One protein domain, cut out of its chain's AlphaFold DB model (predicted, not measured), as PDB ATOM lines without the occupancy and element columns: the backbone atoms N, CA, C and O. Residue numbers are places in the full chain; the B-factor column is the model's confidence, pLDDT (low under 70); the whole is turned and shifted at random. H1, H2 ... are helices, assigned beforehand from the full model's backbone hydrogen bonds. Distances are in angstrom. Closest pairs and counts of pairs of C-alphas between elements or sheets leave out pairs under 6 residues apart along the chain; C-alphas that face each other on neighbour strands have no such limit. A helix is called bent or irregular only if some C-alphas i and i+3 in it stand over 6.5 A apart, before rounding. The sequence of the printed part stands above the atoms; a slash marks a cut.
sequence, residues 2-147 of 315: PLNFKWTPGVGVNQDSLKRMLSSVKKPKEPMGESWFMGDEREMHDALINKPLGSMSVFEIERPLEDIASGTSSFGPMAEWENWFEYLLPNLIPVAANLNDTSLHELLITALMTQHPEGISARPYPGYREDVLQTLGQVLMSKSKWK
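Overview. This is residues 2 to 147 of the 315 residues of an uncharacterized protein of Solimicrobium silvestre (UniProt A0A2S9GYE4). A five-helix bundle is built round H4 in its middle, with H3 and H5 packed on it toward one end of the long axis and H1 and H6 toward the other. Short H2 is near H3, and the long link between H1 and H2 loops outward to Asp 40, far from H6 and the last residue. The printed part has 146 residues with six named helices, H1 to H6 in chain order, and no named strand; its class is all helix. It is compact, with a radius of gyration of the C-alphas of 15.3 A, but elongated in outline, spanning 51 by 30 by 25 A.

Along the chain. H4, the longest helix, covers residues 79 to 98 and measures 29.5 A from C-alpha 79 at (132.537, 100.563, 191.986) to C-alpha 98. It has a kink of 50 degrees near residue 91 and is only just irregular, with C-alphas 91 and 94 6.8 A apart. H3, residues 58 to 75, is 25.0 A long, and H5, residues 102 to 115, is 20.5 A long. H6, residues 128 to 141, measures 19.8 A and ends at C-alpha 141 (118.015, 128.552, 186.990); it is irregular, with C-alphas 137 and 140 7.6 A apart. H1 covers residues 15 to 24, beginning at C-alpha 15 (113.367, 120.074, 196.002), and H2 residues 46 to 50.

Arrangement. H4 is the hub and touches four helices. H4 and H5 form a helical hairpin at a shallow tilt of 30 degrees, their closest C-alphas those of Ala 96 and His 105, 5.3 A apart. H3 and H4 form another, at a steep tilt of 41 degrees; residues 65 to 72 of H3 touch residues 81 to 85 of H4, closest at C-alphas Ile 68 and Trp 81, 5.4 A. H3 touches H5, the same way at 29 degrees, a shallow tilt, with C-alphas Ala 69 and Ala 111 closest at 4.4 A. H1 touches residues 87 to 91 of H4, closest at C-alphas Leu 22 and Pro 90, 5.7 A. H1 and H6 touch, closest at C-alphas Ser 17 and Asp 131, 4.7 A. H3 and H6 are apart. Every O i to N i+4 pair is within hydrogen-bond range in H1, H2 and H5, against 12 of 14 in H3, 12 of 16 in H4 and 7 of 10 in H6.

Size, cuts and confidence. The two C-alphas farthest apart, Asp 40 and Lys 147, are 52.4 A from each other. The links H1 to H2 and H5 to H6 are long. The printed part has no cut, its mean pLDDT is 94.3, and no printed residue is under 70.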
ATOM      1  N   PRO A   2     106.503 111.996 179.314       75.44
ATOM      2  CA  PRO A   2     107.699 112.808 179.093       75.44
ATOM      3  C   PRO A   2     107.880 113.811 180.237       75.44
ATOM      4  O   PRO A   2     106.891 114.303 180.793       75.44
ATOM      5  N   LEU A   3     109.129 114.077 180.618       86.44
ATOM      6  CA  LEU A   3     109.447 115.058 181.646       86.44
ATOM      7  C   LEU A   3     109.077 116.450 181.126       86.44
ATOM      8  O   LEU A   3     109.563 116.876 180.081       86.44
ATOM      9  N   ASN A   4     108.265 117.197 181.875       90.88
ATOM     10  CA  ASN A   4     108.088 118.627 181.617       90.88
ATOM     11  C   ASN A   4     109.341 119.364 182.119       90.88
ATOM     12  O   ASN A   4     109.400 119.804 183.272       90.88
ATOM     13  N   PHE A   5     110.382 119.391 181.288       96.38
ATOM     14  CA  PHE A   5     111.673 119.980 181.607       96.38
ATOM     15  C   PHE A   5     111.846 121.318 180.887       96.38
ATOM     16  O   PHE A   5     111.983 121.370 179.668       96.38
ATOM     17  N   LYS A   6     111.855 122.408 181.659       97.62
ATOM     18  CA  LYS A   6     112.046 123.774 181.163       97.62
ATOM     19  C   LYS A   6     113.053 124.506 182.014       97.62
ATOM     20  O   LYS A   6     113.090 124.308 183.228       97.62
ATOM     21  N   TRP A   7     113.805 125.396 181.393       98.06
ATOM     22  CA  TRP A   7     114.560 126.398 182.120       98.06
ATOM     23  C   TRP A   7     113.679 127.611 182.367       98.06
ATOM     24  O   TRP A   7     113.059 128.164 181.463       98.06
ATOM     25  N   THR A   8     113.563 127.987 183.634       97.75
ATOM     26  CA  THR A   8     112.779 129.146 184.053       97.75
ATOM     27  C   THR A   8     113.588 129.914 185.091       97.75
ATOM     28  O   THR A   8     113.830 129.369 186.174       97.75
ATOM     29  N   PRO A   9     114.003 131.156 184.782       97.62
ATOM     30  CA  PRO A   9     114.734 132.014 185.704       97.62
ATOM     31  C   PRO A   9     114.144 132.017 187.117       97.62
ATOM     32  O   PRO A   9     112.946 132.218 187.320       97.62
ATOM     33  N   GLY A  10     114.991 131.756 188.111       96.44
ATOM     34  CA  GLY A  10     114.612 131.764 189.522       96.44
ATOM     35  C   GLY A  10     113.816 130.549 190.026       96.44
ATOM     36  O   GLY A  10     113.416 130.553 191.193       96.44
ATOM     37  N   VAL A  11     113.578 129.508 189.220       96.38
ATOM     38  CA  VAL A  11     112.976 128.251 189.711       96.38
ATOM     39  C   VAL A  11     114.040 127.365 190.360       96.38
ATOM     40  O   VAL A  11     113.957 127.083 191.557       96.38
ATOM     41  N   GLY A  12     115.076 127.004 189.603       95.50
ATOM     42  CA  GLY A  12     116.220 126.242 190.093       95.50
ATOM     43  C   GLY A  12     115.935 124.781 190.424       95.50
ATOM     44  O   GLY A  12     115.029 124.152 189.881       95.50
ATOM     45  N   VAL A  13     116.736 124.251 191.349       97.38
ATOM     46  CA  VAL A  13     116.713 122.854 191.804       97.38
ATOM     47  C   VAL A  13     115.333 122.443 192.337       97.38
ATOM     48  O   VAL A  13     114.845 122.994 193.332       97.38
ATOM     49  N   ASN A  14     114.747 121.400 191.741       98.06
ATOM     50  CA  ASN A  14     113.523 120.776 192.233       98.06
ATOM     51  C   ASN A  14     113.774 120.068 193.578       98.06
ATOM     52  O   ASN A  14     114.519 119.089 193.664       98.06
ATOM     53  N   GLN A  15     113.128 120.556 194.638       98.06
ATOM     54  CA  GLN A  15     113.367 120.074 196.002       98.06
ATOM     55  C   GLN A  15     112.855 118.648 196.245       98.06
ATOM     56  O   GLN A  15     113.457 117.913 197.026       98.06
ATOM     57  N   ASP A  16     111.785 118.227 195.567       98.12
ATOM     58  CA  ASP A  16     111.252 116.870 195.714       98.12
ATOM     59  C   ASP A  16     112.158 115.840 195.033       98.12
ATOM     60  O   ASP A  16     112.405 114.774 195.600       98.12
ATOM     61  N   SER A  17     112.691 116.167 193.851       98.12
ATOM     62  CA  SER A  17     113.720 115.370 193.173       98.12
ATOM     63  C   SER A  17     114.983 115.260 194.019       98.12
ATOM     64  O   SER A  17     115.449 114.154 194.282       98.12
ATOM     65  N   LEU A  18     115.480 116.383 194.546       98.38
ATOM     66  CA  LEU A  18     116.647 116.386 195.426       98.38
ATOM     67  C   LEU A  18     116.425 115.519 196.672       98.38
ATOM     68  O   LEU A  18     117.288 114.726 197.047       98.38
ATOM     69  N   LYS A  19     115.250 115.624 197.302       98.38
ATOM     70  CA  LYS A  19     114.889 114.810 198.466       98.38
ATOM     71  C   LYS A  19     114.878 113.316 198.136       98.38
ATOM     72  O   LYS A  19     115.350 112.525 198.953       98.38
ATOM     73  N   ARG A  20     114.362 112.923 196.964       98.06
ATOM     74  CA  ARG A  20     114.397 111.526 196.506       98.06
ATOM     75  C   ARG A  20     115.831 111.038 196.337       98.06
ATOM     76  O   ARG A  20     116.162 110.027 196.957       98.06
ATOM     77  N   MET A  21     116.680 111.795 195.639       98.06
ATOM     78  CA  MET A  21     118.095 111.442 195.457       98.06
ATOM     79  C   MET A  21     118.827 111.298 196.796       98.06
ATOM     80  O   MET A  21     119.525 110.315 197.022       98.06
ATOM     81  N   LEU A  22     118.633 112.237 197.728       97.69
ATOM     82  CA  LEU A  22     119.239 112.166 199.063       97.69
ATOM     83  C   LEU A  22     118.763 110.938 199.851       97.69
ATOM     84  O   LEU A  22     119.538 110.343 200.593       97.69
ATOM     85  N   SER A  23     117.495 110.551 199.702       97.38
ATOM     86  CA  SER A  23     116.920 109.407 200.420       97.38
ATOM     87  C   SER A  23     117.349 108.042 199.873       97.38
ATOM     88  O   SER A  23     117.278 107.048 200.597       97.38
ATOM     89  N   SER A  24     117.779 107.979 198.610       95.88
ATOM     90  CA  SER A  24     118.160 106.730 197.945       95.88
ATOM     91  C   SER A  24     119.626 106.352 198.127       95.88
ATOM     92  O   SER A  24     119.988 105.207 197.869       95.88
ATOM     93  N   VAL A  25     120.471 107.293 198.550       94.00
ATOM     94  CA  VAL A  25     121.924 107.101 198.618       94.00
ATOM     95  C   VAL A  25     122.394 106.936 200.057       94.00
ATOM     96  O   VAL A  25     121.798 107.452 201.004       94.00
ATOM     97  N   LYS A  26     123.484 106.191 200.242       94.75
ATOM     98  CA  LYS A  26     124.128 106.003 201.545       94.75
ATOM     99  C   LYS A  26     125.578 106.431 201.438       94.75
ATOM    100  O   LYS A  26     126.241 106.089 200.468       94.75
ATOM    101  N   LYS A  27     126.072 107.124 202.464       96.75
ATOM    102  CA  LYS A  27     127.496 107.446 202.575       96.75
ATOM    103  C   LYS A  27     128.317 106.143 202.564       96.75
ATOM    104  O   LYS A  27     128.024 105.272 203.395       96.75
ATOM    105  N   PRO A  28     129.309 105.990 201.670       97.19
ATOM    106  CA  PRO A  28     130.232 104.863 201.726       97.19
ATOM    107  C   PRO A  28     130.975 104.811 203.068       97.19
ATOM    108  O   PRO A  28     131.184 105.833 203.722       97.19
ATOM    109  N   LYS A  29     131.322 103.598 203.515       96.25
ATOM    110  CA  LYS A  29     131.989 103.377 204.812       96.25
ATOM    111  C   LYS A  29     133.503 103.535 204.742       96.25
ATOM    112  O   LYS A  29     134.100 103.971 205.716       96.25
ATOM    113  N   GLU A  30     134.074 103.172 203.602       96.00
ATOM    114  CA  GLU A  30     135.504 103.264 203.332       96.00
ATOM    115  C   GLU A  30     135.779 104.533 202.514       96.00
ATOM    116  O   GLU A  30     134.951 104.887 201.661       96.00
ATOM    117  N   PRO A  31     136.899 105.236 202.763       94.88
ATOM    118  CA  PRO A  31     137.295 106.373 201.938       94.88
ATOM    119  C   PRO A  31     137.546 105.914 200.499       94.88
ATOM    120  O   PRO A  31     137.898 104.757 200.278       94.88
ATOM    121  N   MET A  32     137.364 106.812 199.526       96.06
ATOM    122  CA  MET A  32     137.864 106.548 198.176       96.06
ATOM    123  C   MET A  32     139.337 106.914 198.057       96.06
ATOM    124  O   MET A  32     139.763 107.898 198.657       96.06
ATOM    125  N   GLY A  33     140.094 106.174 197.259       95.75
ATOM    126  CA  GLY A  33     141.464 106.537 196.912       95.75
ATOM    127  C   GLY A  33     141.579 107.456 195.693       95.75
ATOM    128  O   GLY A  33     140.654 107.571 194.879       95.75
ATOM    129  N   GLU A  34     142.750 108.068 195.532       95.94
ATOM    130  CA  GLU A  34     143.089 108.906 194.376       95.94
ATOM    131  C   GLU A  34     143.162 108.109 193.065       95.94
ATOM    132  O   GLU A  34     143.344 106.894 193.063       95.94
ATOM    133  N   SER A  35     142.998 108.748 191.916       92.94
ATOM    134  CA  SER A  35     143.033 108.046 190.628       92.94
ATOM    135  C   SER A  35     144.449 107.825 190.098       92.94
ATOM    136  O   SER A  35     144.708 106.807 189.457       92.94
ATOM    137  N   TRP A  36     145.376 108.730 190.409       90.44
ATOM    138  CA  TRP A  36     146.748 108.705 189.911       90.44
ATOM    139  C   TRP A  36     147.738 108.502 191.052       90.44
ATOM    140  O   TRP A  36     148.049 109.440 191.774       90.44
ATOM    141  N   PHE A  37     148.290 107.296 191.168       87.88
ATOM    142  CA  PHE A  37     149.325 106.981 192.151       87.88
ATOM    143  C   PHE A  37     150.441 106.165 191.491       87.88
ATOM    144  O   PHE A  37     150.190 105.309 190.643       87.88
ATOM    145  N   MET A  38     151.692 106.456 191.848       77.75
ATOM    146  CA  MET A  38     152.878 105.738 191.349       77.75
ATOM    147  C   MET A  38     153.620 104.977 192.459       77.75
ATOM    148  O   MET A  38     154.677 104.405 192.204       77.75
ATOM    149  N   GLY A  39     153.104 105.014 193.691       85.38
ATOM    150  CA  GLY A  39     153.677 104.337 194.853       85.38
ATOM    151  C   GLY A  39     153.006 102.999 195.163       85.38
ATOM    152  O   GLY A  39     152.022 102.618 194.533       85.38
ATOM    153  N   ASP A  40     153.536 102.311 196.176       85.31
ATOM    154  CA  ASP A  40     152.967 101.055 196.689       85.31
ATOM    155  C   ASP A  40     151.663 101.280 197.480       85.31
ATOM    156  O   ASP A  40     150.837 100.376 197.601       85.31
ATOM    157  N   GLU A  41     151.472 102.494 198.003       89.75
ATOM    158  CA  GLU A  41     150.287 102.923 198.741       89.75
ATOM    159  C   GLU A  41     149.583 104.058 197.989       89.75
ATOM    160  O   GLU A  41     150.224 104.952 197.434       89.75
ATOM    161  N   ARG A  42     148.251 104.001 197.974       92.62
ATOM    162  CA  ARG A  42     147.359 104.970 197.330       92.62
ATOM    163  C   ARG A  42     146.875 105.974 198.375       92.62
ATOM    164  O   ARG A  42     146.399 105.545 199.428       92.62
ATOM    165  N   GLU A  43     146.969 107.279 198.103       94.44
ATOM    166  CA  GLU A  43     146.405 108.292 199.007       94.44
ATOM    167  C   GLU A  43     144.877 108.130 199.084       94.44
ATOM    168  O   GLU A  43     144.205 107.943 198.063       94.44
ATOM    169  N   MET A  44     144.327 108.184 200.301       96.25
ATOM    170  CA  MET A  44     142.894 108.040 200.560       96.25
ATOM    171  C   MET A  44     142.271 109.389 200.927       96.25
ATOM    172  O   MET A  44     142.814 110.153 201.724       96.25
ATOM    173  N   HIS A  45     141.078 109.661 200.401       95.88
ATOM    174  CA  HIS A  45     140.296 110.866 200.684       95.88
ATOM    175  C   HIS A  45     139.593 110.787 202.048       95.88
ATOM    176  O   HIS A  45     138.366 110.850 202.154       95.88
ATOM    177  N   ASP A  46     140.369 110.667 203.126       95.56
ATOM    178  CA  ASP A  46     139.874 110.469 204.497       95.56
ATOM    179  C   ASP A  46     138.946 111.589 204.985       95.56
ATOM    180  O   ASP A  46     138.072 111.375 205.836       95.56
ATOM    181  N   ALA A  47     139.098 112.801 204.444       95.12
ATOM    182  CA  ALA A  47     138.233 113.934 204.758       95.12
ATOM    183  C   ALA A  47     136.758 113.635 204.441       95.12
ATOM    184  O   ALA A  47     135.882 114.033 205.213       95.12
ATOM    185  N   LEU A  48     136.482 112.866 203.381       95.12
ATOM    186  CA  LEU A  48     135.124 112.472 203.009       95.12
ATOM    187  C   LEU A  48     134.440 111.644 204.096       95.12
ATOM    188  O   LEU A  48     133.230 111.757 204.293       95.12
ATOM    189  N   ILE A  49     135.193 110.825 204.830       96.06
ATOM    190  CA  ILE A  49     134.677 110.038 205.953       96.06
ATOM    191  C   ILE A  49     134.539 110.914 207.196       96.06
ATOM    192  O   ILE A  49     133.471 110.941 207.817       96.06
ATOM    193  N   ASN A  50     135.589 111.665 207.514       94.50
ATOM    194  CA  ASN A  50     135.762 112.293 208.819       94.50
ATOM    195  C   ASN A  50     135.089 113.663 208.963       94.50
ATOM    196  O   ASN A  50     134.960 114.158 210.085       94.50
ATOM    197  N   LYS A  51     134.646 114.283 207.864       94.19
ATOM    198  CA  LYS A  51     134.041 115.619 207.877       94.19
ATOM    199  C   LYS A  51     132.637 115.627 207.260       94.19
ATOM    200  O   LYS A  51     132.356 114.896 206.309       94.19
ATOM    201  N   PRO A  52     131.724 116.465 207.778       91.50
ATOM    202  CA  PRO A  52     130.524 116.852 207.046       91.50
ATOM    203  C   PRO A  52     130.888 117.634 205.776       91.50
ATOM    204  O   PRO A  52     131.688 118.569 205.852       91.50
ATOM    205  N   LEU A  53     130.244 117.325 204.643       91.44
ATOM    206  CA  LEU A  53     130.519 117.975 203.348       91.44
ATOM    207  C   LEU A  53     130.400 119.506 203.426       91.44
ATOM    208  O   LEU A  53     131.262 120.215 202.928       91.44
ATOM    209  N   GLY A  54     129.398 120.030 204.141       87.50
ATOM    210  CA  GLY A  54     129.209 121.478 204.310       87.50
ATOM    211  C   GLY A  54     130.281 122.196 205.145       87.50
ATOM    212  O   GLY A  54     130.220 123.414 205.274       87.50
ATOM    213  N   SER A  55     131.232 121.464 205.734       90.12
ATOM    214  CA  SER A  55     132.372 122.022 206.478       90.12
ATOM    215  C   SER A  55     133.715 121.845 205.769       90.12
ATOM    216  O   SER A  55     134.737 122.307 206.276       90.12
ATOM    217  N   MET A  56     133.726 121.144 204.633       93.56
ATOM    218  CA  MET A  56     134.932 120.915 203.847       93.56
ATOM    219  C   MET A  56     135.271 122.162 203.031       93.56
ATOM    220  O   MET A  56     134.387 122.916 202.617       93.56
ATOM    221  N   SER A  57     136.562 122.391 202.812       91.38
ATOM    222  CA  SER A  57     137.018 123.389 201.847       91.38
ATOM    223  C   SER A  57     136.642 122.976 200.421       91.38
ATOM    224  O   SER A  57     136.425 121.796 200.149       91.38
ATOM    225  N   VAL A  58     136.606 123.944 199.499       88.69
ATOM    226  CA  VAL A  58     136.360 123.679 198.071       88.69
ATOM    227  C   VAL A  58     137.338 122.627 197.543       88.69
ATOM    228  O   VAL A  58     136.903 121.631 196.983       88.69
ATOM    229  N   PHE A  59     138.630 122.766 197.847       89.81
ATOM    230  CA  PHE A  59     139.661 121.814 197.427       89.81
ATOM    231  C   PHE A  59     139.405 120.378 197.919       89.81
ATOM    232  O   PHE A  59     139.578 119.421 197.172       89.81
ATOM    233  N   GLU A  60     138.958 120.214 199.167       93.94
ATOM    234  CA  GLU A  60     138.636 118.892 199.723       93.94
ATOM    235  C   GLU A  60     137.388 118.258 199.084       93.94
ATOM    236  O   GLU A  60     137.210 117.046 199.180       93.94
ATOM    237  N   ILE A  61     136.513 119.059 198.468       92.69
ATOM    238  CA  ILE A  61     135.324 118.595 197.739       92.69
ATOM    239  C   ILE A  61     135.661 118.310 196.274       92.69
ATOM    240  O   ILE A  61     135.210 117.302 195.729       92.69
ATOM    241  N   GLU A  62     136.432 119.190 195.638       94.44
ATOM    242  CA  GLU A  62     136.781 119.083 194.225       94.44
ATOM    243  C   GLU A  62     137.695 117.894 193.973       94.44
ATOM    244  O   GLU A  62     137.358 117.060 193.140       94.44
ATOM    245  N   ARG A  63     138.782 117.731 194.736       95.62
ATOM    246  CA  ARG A  63     139.790 116.697 194.452       95.62
ATOM    247  C   ARG A  63     139.214 115.270 194.350       95.62
ATOM    248  O   ARG A  63     139.545 114.573 193.393       95.62
ATOM    249  N   PRO A  64     138.296 114.820 195.228       96.62
ATOM    250  CA  PRO A  64     137.621 113.541 195.017       96.62
ATOM    251  C   PRO A  64     136.809 113.457 193.716       96.62
ATOM    252  O   PRO A  64     136.794 112.413 193.071       96.62
ATOM    253  N   LEU A  65     136.127 114.534 193.313       97.50
ATOM    254  CA  LEU A  65     135.380 114.568 192.053       97.50
ATOM    255  C   LEU A  65     136.314 114.572 190.832       97.50
ATOM    256  O   LEU A  65     135.995 113.935 189.831       97.50
ATOM    257  N   GLU A  66     137.467 115.237 190.924       97.19
ATOM    258  CA  GLU A  66     138.535 115.199 189.915       97.19
ATOM    259  C   GLU A  66     139.050 113.770 189.715       97.19
ATOM    260  O   GLU A  66     139.189 113.303 188.580       97.19
ATOM    261  N   ASP A  67     139.265 113.040 190.810       97.75
ATOM    262  CA  ASP A  67     139.678 111.638 190.778       97.75
ATOM    263  C   ASP A  67     138.587 110.715 190.229       97.75
ATOM    264  O   ASP A  67     138.882 109.823 189.436       97.75
ATOM    265  N   ILE A  68     137.318 110.945 190.574       97.81
ATOM    266  CA  ILE A  68     136.192 110.210 189.976       97.81
ATOM    267  C   ILE A  68     136.154 110.452 188.461       97.81
ATOM    268  O   ILE A  68     136.064 109.499 187.679       97.81
ATOM    269  N   ALA A  69     136.222 111.715 188.028       97.44
ATOM    270  CA  ALA A  69     136.125 112.091 186.623       97.44
ATOM    271  C   ALA A  69     137.311 111.551 185.810       97.44
ATOM    272  O   ALA A  69     137.123 110.788 184.856       97.44
ATOM    273  N   SER A  70     138.531 111.907 186.209       97.00
ATOM    274  CA  SER A  70     139.749 111.536 185.488       97.00
ATOM    275  C   SER A  70     140.090 110.061 185.637       97.00
ATOM    276  O   SER A  70     140.496 109.441 184.652       97.00
ATOM    277  N   GLY A  71     139.854 109.474 186.811       96.56
ATOM    278  CA  GLY A  71     140.037 108.053 187.058       96.56
ATOM    279  C   GLY A  71     139.114 107.209 186.198       96.56
ATOM    280  O   GLY A  71     139.584 106.314 185.503       96.56
ATOM    281  N   THR A  72     137.825 107.549 186.132       96.00
ATOM    282  CA  THR A  72     136.874 106.810 185.284       96.00
ATOM    283  C   THR A  72     137.182 106.982 183.804       96.00
ATOM    284  O   THR A  72     137.137 106.022 183.036       96.00
ATOM    285  N   SER A  73     137.561 108.196 183.392       94.94
ATOM    286  CA  SER A  73     138.049 108.431 182.034       94.94
ATOM    287  C   SER A  73     139.262 107.556 181.724       94.94
ATOM    288  O   SER A  73     139.332 106.928 180.667       94.94
ATOM    289  N   SER A  74     140.220 107.472 182.642       94.38
ATOM    290  CA  SER A  74     141.538 106.910 182.353       94.38
ATOM    291  C   SER A  74     141.648 105.409 182.591       94.38
ATOM    292  O   SER A  74     142.307 104.713 181.826       94.38
ATOM    293  N   PHE A  75     140.995 104.894 183.618       94.06
ATOM    294  CA  PHE A  75     141.135 103.514 184.076       94.06
ATOM    295  C   PHE A  75     139.832 102.722 183.958       94.06
ATOM    296  O   PHE A  75     139.821 101.520 184.205       94.06
ATOM    297  N   GLY A  76     138.760 103.376 183.509       94.38
ATOM    298  CA  GLY A  76     137.435 102.790 183.403       94.38
ATOM    299  C   GLY A  76     136.647 102.845 184.714       94.38
ATOM    300  O   GLY A  76     137.143 103.352 185.723       94.38
ATOM    301  N   PRO A  77     135.394 102.363 184.702       93.88
ATOM    302  CA  PRO A  77     134.518 102.419 185.864       93.88
ATOM    303  C   PRO A  77     135.061 101.579 187.022       93.88
ATOM    304  O   PRO A  77     135.479 100.432 186.845       93.88
ATOM    305  N   MET A  78     134.997 102.140 188.227       95.19
ATOM    306  CA  MET A  78     135.287 101.439 189.474       95.19
ATOM    307  C   MET A  78     134.127 101.634 190.444       95.19
ATOM    308  O   MET A  78     133.709 102.761 190.698       95.19
ATOM    309  N   ALA A  79     133.665 100.538 191.052       95.38
ATOM    310  CA  ALA A  79     132.537 100.563 191.986       95.38
ATOM    311  C   ALA A  79     132.761 101.526 193.166       95.38
ATOM    312  O   ALA A  79     131.819 102.110 193.688       95.38
ATOM    313  N   GLU A  80     134.009 101.693 193.606       96.25
ATOM    314  CA  GLU A  80     134.391 102.658 194.641       96.25
ATOM    315  C   GLU A  80     134.012 104.096 194.251       96.25
ATOM    316  O   GLU A  80     133.315 104.770 195.010       96.25
ATOM    317  N   TRP A  81     134.423 104.541 193.061       96.94
ATOM    318  CA  TRP A  81     134.130 105.877 192.539       96.94
ATOM    319  C   TRP A  81     132.650 106.061 192.228       96.94
ATOM    320  O   TRP A  81     132.094 107.094 192.587       96.94
ATOM    321  N   GLU A  82     131.998 105.051 191.647       95.88
ATOM    322  CA  GLU A  82     130.550 105.061 191.396       95.88
ATOM    323  C   GLU A  82     129.770 105.286 192.702       95.88
ATOM    324  O   GLU A  82     128.970 106.217 192.803       95.88
ATOM    325  N   ASN A  83     130.057 104.495 193.743       96.12
ATOM    326  CA  ASN A  83     129.381 104.593 195.041       96.12
ATOM    327  C   ASN A  83     129.603 105.954 195.717       96.12
ATOM    328  O   ASN A  83     128.689 106.508 196.335       96.12
ATOM    329  N   TRP A  84     130.822 106.494 195.636       97.62
ATOM    330  CA  TRP A  84     131.112 107.822 196.169       97.62
ATOM    331  C   TRP A  84     130.426 108.919 195.368       97.62
ATOM    332  O   TRP A  84     129.840 109.814 195.972       97.62
ATOM    333  N   PHE A  85     130.424 108.835 194.040       97.62
ATOM    334  CA  PHE A  85     129.753 109.807 193.189       97.62
ATOM    335  C   PHE A  85     128.239 109.839 193.429       97.62
ATOM    336  O   PHE A  85     127.674 110.922 193.591       97.62
ATOM    337  N   GLU A  86     127.595 108.673 193.548       96.50
ATOM    338  CA  GLU A  86     126.172 108.569 193.897       96.50
ATOM    339  C   GLU A  86     125.858 109.287 195.217       96.50
ATOM    340  O   GLU A  86     124.850 109.983 195.323       96.50
ATOM    341  N   TYR A  87     126.730 109.180 196.225       97.50
ATOM    342  CA  TYR A  87     126.571 109.915 197.479       97.50
ATOM    343  C   TYR A  87     126.856 111.419 197.328       97.50
ATOM    344  O   TYR A  87     126.108 112.244 197.858       97.50
ATOM    345  N   LEU A  88     127.929 111.793 196.629       97.81
ATOM    346  CA  LEU A  88     128.384 113.180 196.517       97.81
ATOM    347  C   LEU A  88     127.414 114.047 195.715       97.81
ATOM    348  O   LEU A  88     127.072 115.137 196.172       97.81
ATOM    349  N   LEU A  89     126.926 113.564 194.571       97.88
ATOM    350  CA  LEU A  89     126.100 114.341 193.648       97.88
ATOM    351  C   LEU A  89     124.909 115.047 194.332       97.88
ATOM    352  O   LEU A  89     124.873 116.282 194.329       97.88
ATOM    353  N   PRO A  90     123.951 114.344 194.971       97.94
ATOM    354  CA  PRO A  90     122.813 115.005 195.608       97.94
ATOM    355  C   PRO A  90     123.203 115.882 196.798       97.94
ATOM    356  O   PRO A  90     122.519 116.860 197.083       97.94
ATOM    357  N   ASN A  91     124.300 115.577 197.492       97.50
ATOM    358  CA  ASN A  91     124.737 116.387 198.625       97.50
ATOM    359  C   ASN A  91     125.438 117.688 198.195       97.50
ATOM    360  O   ASN A  91     125.408 118.666 198.940       97.50
ATOM    361  N   LEU A  92     126.045 117.715 197.005       97.00
ATOM    362  CA  LEU A  92     126.788 118.866 196.490       97.00
ATOM    363  C   LEU A  92     125.970 119.758 195.549       97.00
ATOM    364  O   LEU A  92     126.309 120.929 195.406       97.00
ATOM    365  N   ILE A  93     124.853 119.283 194.985       96.88
ATOM    366  CA  ILE A  93     123.943 120.121 194.180       96.88
ATOM    367  C   ILE A  93     123.517 121.416 194.908       96.88
ATOM    368  O   ILE A  93     123.611 122.489 194.308       96.88
ATOM    369  N   PRO A  94     123.087 121.397 196.191       95.19
ATOM    370  CA  PRO A  94     122.745 122.632 196.903       95.19
ATOM    371  C   PRO A  94     123.937 123.574 197.082       95.19
ATOM    372  O   PRO A  94     123.757 124.789 197.130       95.19
ATOM    373  N   VAL A  95     125.145 123.019 197.193       92.56
ATOM    374  CA  VAL A  95     126.384 123.790 197.306       92.56
ATOM    375  C   VAL A  95     126.658 124.483 195.971       92.56
ATOM    376  O   VAL A  95     126.727 125.707 195.943       92.56
ATOM    377  N   ALA A  96     126.664 123.745 194.857       92.44
ATOM    378  CA  ALA A  96     126.826 124.291 193.505       92.44
ATOM    379  C   ALA A  96     125.770 125.362 193.157       92.44
ATOM    380  O   ALA A  96     126.088 126.403 192.587       92.44
ATOM    381  N   ALA A  97     124.516 125.172 193.582       92.38
ATOM    382  CA  ALA A  97     123.447 126.150 193.372       92.38
ATOM    383  C   ALA A  97     123.667 127.484 194.105       92.38
ATOM    384  O   ALA A  97     123.174 128.522 193.658       92.38
ATOM    385  N   ASN A  98     124.380 127.483 195.233       88.25
ATOM    386  CA  ASN A  98     124.560 128.670 196.071       88.25
ATOM    387  C   ASN A  98     125.962 129.277 195.991       88.25
ATOM    388  O   ASN A  98     126.112 130.468 196.268       88.25
ATOM    389  N   LEU A  99     126.975 128.492 195.629       81.75
ATOM    390  CA  LEU A  99     128.323 128.995 195.436       81.75
ATOM    391  C   LEU A  99     128.403 129.851 194.173       81.75
ATOM    392  O   LEU A  99     127.767 129.584 193.154       81.75
ATOM    393  N   ASN A 100     129.244 130.877 194.244       76.44
ATOM    394  CA  ASN A 100     129.734 131.588 193.067       76.44
ATOM    395  C   ASN A 100     130.980 130.893 192.489       76.44
ATOM    396  O   ASN A 100     131.688 131.480 191.692       76.44
ATOM    397  N   ASP A 101     131.282 129.668 192.900       73.94
ATOM    398  CA  ASP A 101     132.379 128.902 192.325       73.94
ATOM    399  C   ASP A 101     131.858 128.101 191.129       73.94
ATOM    400  O   ASP A 101     130.952 127.282 191.294       73.94
ATOM    401  N   THR A 102     132.380 128.384 189.935       70.31
ATOM    402  CA  THR A 102     131.952 127.734 188.684       70.31
ATOM    403  C   THR A 102     132.547 126.332 188.544       70.31
ATOM    404  O   THR A 102     131.961 125.455 187.915       70.31
ATOM    405  N   SER A 103     133.686 126.064 189.191       85.38
ATOM    406  CA  SER A 103     134.425 124.814 189.006       85.38
ATOM    407  C   SER A 103     133.663 123.599 189.547       85.38
ATOM    408  O   SER A 103     133.595 122.565 188.883       85.38
ATOM    409  N   LEU A 104     132.986 123.731 190.695       93.50
ATOM    410  CA  LEU A 104     132.250 122.618 191.300       93.50
ATOM    411  C   LEU A 104     131.089 122.118 190.426       93.50
ATOM    412  O   LEU A 104     130.869 120.911 190.320       93.50
ATOM    413  N   HIS A 105     130.319 123.025 189.820       95.31
ATOM    414  CA  HIS A 105     129.171 122.654 188.986       95.31
ATOM    415  C   HIS A 105     129.623 121.967 187.692       95.31
ATOM    416  O   HIS A 105     129.152 120.876 187.361       95.31
ATOM    417  N   GLU A 106     130.609 122.562 187.022       96.00
ATOM    418  CA  GLU A 106     131.276 122.011 185.842       96.00
ATOM    419  C   GLU A 106     131.861 120.611 186.111       96.00
ATOM    420  O   GLU A 106     131.707 119.686 185.302       96.00
ATOM    421  N   LEU A 107     132.470 120.416 187.282       96.88
ATOM    422  CA  LEU A 107     133.063 119.150 187.691       96.88
ATOM    423  C   LEU A 107     132.012 118.089 188.057       96.88
ATOM    424  O   LEU A 107     132.168 116.932 187.666       96.88
ATOM    425  N   LEU A 108     130.908 118.457 188.722       97.94
ATOM    426  CA  LEU A 108     129.781 117.542 188.970       97.94
ATOM    427  C   LEU A 108     129.182 117.016 187.662       97.94
ATOM    428  O   LEU A 108     128.900 115.821 187.550       97.94
ATOM    429  N   ILE A 109     129.007 117.892 186.669       98.44
ATOM    430  CA  ILE A 109     128.527 117.502 185.339       98.44
ATOM    431  C   ILE A 109     129.536 116.589 184.649       98.44
ATOM    432  O   ILE A 109     129.154 115.556 184.099       98.44
ATOM    433  N   THR A 110     130.820 116.939 184.694       98.19
ATOM    434  CA  THR A 110     131.874 116.127 184.082       98.19
ATOM    435  C   THR A 110     131.919 114.732 184.698       98.19
ATOM    436  O   THR A 110     131.863 113.747 183.964       98.19
ATOM    437  N   ALA A 111     131.951 114.630 186.029       97.94
ATOM    438  CA  ALA A 111     131.944 113.355 186.735       97.94
ATOM    439  C   ALA A 111     130.682 112.536 186.412       97.94
ATOM    440  O   ALA A 111     130.789 111.350 186.110       97.94
ATOM    441  N   LEU A 112     129.498 113.159 186.357       98.12
ATOM    442  CA  LEU A 112     128.275 112.478 185.913       98.12
ATOM    443  C   LEU A 112     128.442 111.893 184.504       98.12
ATOM    444  O   LEU A 112     128.060 110.750 184.258       98.12
ATOM    445  N   MET A 113     129.012 112.666 183.577       97.88
ATOM    446  CA  MET A 113     129.195 112.242 182.192       97.88
ATOM    447  C   MET A 113     130.224 111.127 182.028       97.88
ATOM    448  O   MET A 113     130.050 110.290 181.139       97.88
ATOM    449  N   THR A 114     131.255 111.071 182.878       96.56
ATOM    450  CA  THR A 114     132.197 109.944 182.886       96.56
ATOM    451  C   THR A 114     131.586 108.685 183.493       96.56
ATOM    452  O   THR A 114     131.850 107.601 182.979       96.56
ATOM    453  N   GLN A 115     130.732 108.809 184.520       95.75
ATOM    454  CA  GLN A 115     130.002 107.671 185.103       95.75
ATOM    455  C   GLN A 115     128.894 107.141 184.175       95.75
ATOM    456  O   GLN A 115     128.590 105.949 184.165       95.75
ATOM    457  N   HIS A 116     128.269 108.018 183.386       96.12
ATOM    458  CA  HIS A 116     127.103 107.691 182.559       96.12
ATOM    459  C   HIS A 116     127.297 108.057 181.079       96.12
ATOM    460  O   HIS A 116     126.473 108.783 180.506       96.12
ATOM    461  N   PRO A 117     128.344 107.561 180.401       94.56
ATOM    462  CA  PRO A 117     128.697 108.029 179.061       94.56
ATOM    463  C   PRO A 117     127.636 107.710 177.998       94.56
ATOM    464  O   PRO A 117     127.526 108.434 177.007       94.56
ATOM    465  N   GLU A 118     126.834 106.662 178.208       92.38
ATOM    466  CA  GLU A 118     125.778 106.204 177.288       92.38
ATOM    467  C   GLU A 118     124.368 106.680 177.655       92.38
ATOM    468  O   GLU A 118     123.420 106.426 176.916       92.38
ATOM    469  N   GLY A 119     124.207 107.338 178.800       94.75
ATOM    470  CA  GLY A 119     122.896 107.621 179.372       94.75
ATOM    471  C   GLY A 119     122.871 107.350 180.869       94.75
ATOM    472  O   GLY A 119     123.582 106.478 181.371       94.75
ATOM    473  N   ILE A 120     122.036 108.093 181.594       95.12
ATOM    474  CA  ILE A 120     121.810 107.847 183.019       95.12
ATOM    475  C   ILE A 120     120.843 106.668 183.139       95.12
ATOM    476  O   ILE A 120     119.697 106.732 182.693       95.12
ATOM    477  N   SER A 121     121.327 105.573 183.718       89.94
ATOM    478  CA  SER A 121     120.529 104.364 183.927       89.94
ATOM    479  C   SER A 121     119.455 104.559 185.010       89.94
ATOM    480  O   SER A 121     119.484 105.523 185.771       89.94
ATOM    481  N   ALA A 122     118.540 103.595 185.154       84.12
ATOM    482  CA  ALA A 122     117.556 103.565 186.247       84.12
ATOM    483  C   ALA A 122     118.151 103.176 187.624       84.12
ATOM    484  O   ALA A 122     117.431 102.699 188.502       84.12
ATOM    485  N   ARG A 123     119.469 103.314 187.803       83.56
ATOM    486  CA  ARG A 123     120.171 103.151 189.082       83.56
ATOM    487  C   ARG A 123     120.634 104.520 189.581       83.56
ATOM    488  O   ARG A 123     121.022 105.319 188.735       83.56
ATOM    489  N   PRO A 124     120.618 104.776 190.901       89.50
ATOM    490  CA  PRO A 124     120.340 103.813 191.974       89.50
ATOM    491  C   PRO A 124     118.853 103.463 192.177       89.50
ATOM    492  O   PRO A 124     118.548 102.501 192.882       89.50
ATOM    493  N   TYR A 125     117.916 104.180 191.546       94.81
ATOM    494  CA  TYR A 125     116.475 103.915 191.658       94.81
ATOM    495  C   TYR A 125     115.686 104.364 190.408       94.81
ATOM    496  O   TYR A 125     116.168 105.201 189.637       94.81
ATOM    497  N   PRO A 126     114.452 103.855 190.193       95.31
ATOM    498  CA  PRO A 126     113.596 104.305 189.094       95.31
ATOM    499  C   PRO A 126     113.279 105.804 189.191       95.31
ATOM    500  O   PRO A 126     112.773 106.255 190.216       95.31
ATOM    501  N   GLY A 127     113.526 106.560 188.122       95.56
ATOM    502  CA  GLY A 127     113.346 108.019 188.105       95.56
ATOM    503  C   GLY A 127     114.629 108.828 188.345       95.56
ATOM    504  O   GLY A 127     114.579 110.053 188.430       95.56
ATOM    505  N   TYR A 128     115.785 108.165 188.490       96.94
ATOM    506  CA  TYR A 128     117.050 108.846 188.774       96.94
ATOM    507  C   TYR A 128     117.470 109.827 187.670       96.94
ATOM    508  O   TYR A 128     117.878 110.943 187.979       96.94
ATOM    509  N   ARG A 129     117.308 109.462 186.388       97.12
ATOM    510  CA  ARG A 129     117.593 110.349 185.242       97.12
ATOM    511  C   ARG A 129     116.829 111.664 185.379       97.12
ATOM    512  O   ARG A 129     117.384 112.737 185.164       97.12
ATOM    513  N   GLU A 130     115.538 111.579 185.674       97.75
ATOM    514  CA  GLU A 130     114.634 112.716 185.806       97.75
ATOM    515  C   GLU A 130     115.028 113.583 186.992       97.75
ATOM    516  O   GLU A 130     115.074 114.805 186.859       97.75
ATOM    517  N   ASP A 131     115.365 112.960 188.119       98.19
ATOM    518  CA  ASP A 131     115.789 113.678 189.313       98.19
ATOM    519  C   ASP A 131     117.133 114.385 189.116       98.19
ATOM    520  O   ASP A 131     117.258 115.538 189.523       98.19
ATOM    521  N   VAL A 132     118.097 113.774 188.420       98.19
ATOM    522  CA  VAL A 132     119.362 114.429 188.050       98.19
ATOM    523  C   VAL A 132     119.109 115.651 187.166       98.19
ATOM    524  O   VAL A 132     119.640 116.727 187.444       98.19
ATOM    525  N   LEU A 133     118.265 115.539 186.133       98.38
ATOM    526  CA  LEU A 133     117.958 116.687 185.273       98.38
ATOM    527  C   LEU A 133     117.221 117.789 186.040       98.38
ATOM    528  O   LEU A 133     117.629 118.945 185.983       98.38
ATOM    529  N   GLN A 134     116.184 117.444 186.808       98.19
ATOM    530  CA  GLN A 134     115.398 118.390 187.615       98.19
ATOM    531  C   GLN A 134     116.189 119.015 188.779       98.19
ATOM    532  O   GLN A 134     115.696 119.932 189.438       98.19
ATOM    533  N   THR A 135     117.407 118.543 189.045       98.44
ATOM    534  CA  THR A 135     118.295 119.088 190.073       98.44
ATOM    535  C   THR A 135     119.544 119.710 189.456       98.44
ATOM    536  O   THR A 135     119.577 120.925 189.271       98.44
ATOM    537  N   LEU A 136     120.545 118.907 189.090       98.38
ATOM    538  CA  LEU A 136     121.804 119.359 188.494       98.38
ATOM    539  C   LEU A 136     121.567 120.163 187.207       98.38
ATOM    540  O   LEU A 136     122.126 121.244 187.041       98.38
ATOM    541  N   GLY A 137     120.663 119.698 186.340       97.94
ATOM    542  CA  GLY A 137     120.302 120.399 185.100       97.94
ATOM    543  C   GLY A 137     119.535 121.710 185.296       97.94
ATOM    544  O   GLY A 137     119.322 122.432 184.326       97.94
ATOM    545  N   GLN A 138     119.134 122.041 186.527       97.81
ATOM    546  CA  GLN A 138     118.415 123.270 186.875       97.81
ATOM    547  C   GLN A 138     119.257 124.245 187.709       97.81
ATOM    548  O   GLN A 138     118.772 125.317 188.072       97.81
ATOM    549  N   VAL A 139     120.517 123.920 188.020       96.75
ATOM    550  CA  VAL A 139     121.370 124.743 188.896       96.75
ATOM    551  C   VAL A 139     121.469 126.192 188.408       96.75
ATOM    552  O   VAL A 139     121.261 127.105 189.210       96.75
ATOM    553  N   LEU A 140     121.666 126.416 187.104       95.69
ATOM    554  CA  LEU A 140     121.747 127.764 186.522       95.69
ATOM    555  C   LEU A 140     120.458 128.569 186.666       95.69
ATOM    556  O   LEU A 140     120.495 129.791 186.666       95.69
ATOM    557  N   MET A 141     119.315 127.905 186.819       97.38
ATOM    558  CA  MET A 141     118.015 128.552 186.990       97.38
ATOM    559  C   MET A 141     117.724 128.914 188.452       97.38
ATOM    560  O   MET A 141     116.651 129.428 188.763       97.38
ATOM    561  N   SER A 142     118.656 128.658 189.374       96.00
ATOM    562  CA  SER A 142     118.474 128.919 190.805       96.00
ATOM    563  C   SER A 142     118.306 130.401 191.116       96.00
ATOM    564  O   SER A 142     118.981 131.253 190.550       96.00
ATOM    565  N   LYS A 143     117.457 130.723 192.102       94.88
ATOM    566  CA  LYS A 143     117.196 132.106 192.560       94.88
ATOM    567  C   LYS A 143     118.453 132.902 192.890       94.88
ATOM    568  O   LYS A 143     118.470 134.113 192.737       94.88
ATOM    569  N   SER A 144     119.499 132.232 193.361       92.69
ATOM    570  CA  SER A 144     120.798 132.839 193.646       92.69
ATOM    571  C   SER A 144     121.459 133.451 192.407       92.69
ATOM    572  O   SER A 144     122.242 134.376 192.585       92.69
ATOM    573  N   LYS A 145     121.150 132.966 191.195       93.56
ATOM    574  CA  LYS A 145     121.764 133.338 189.909       93.56
ATOM    575  C   LYS A 145     120.962 134.372 189.108       93.56
ATOM    576  O   LYS A 145     121.464 134.888 188.113       93.56
ATOM    577  N   TRP A 146     119.753 134.707 189.558       95.12
ATOM    578  CA  TRP A 146     118.827 135.603 188.860       95.12
ATOM    579  C   TRP A 146     118.325 136.722 189.780       95.12
ATOM    580  O   TRP A 146     118.045 136.507 190.959       95.12
ATOM    581  N   LYS A 147     118.169 137.926 189.230       94.12
ATOM    582  CA  LYS A 147     117.497 139.073 189.854       94.12
ATOM    583  C   LYS A 147     116.169 139.292 189.135       94.12
ATOM    584  O   LYS A 147     116.065 140.080 188.203       94.12
TER     585      LYS A 147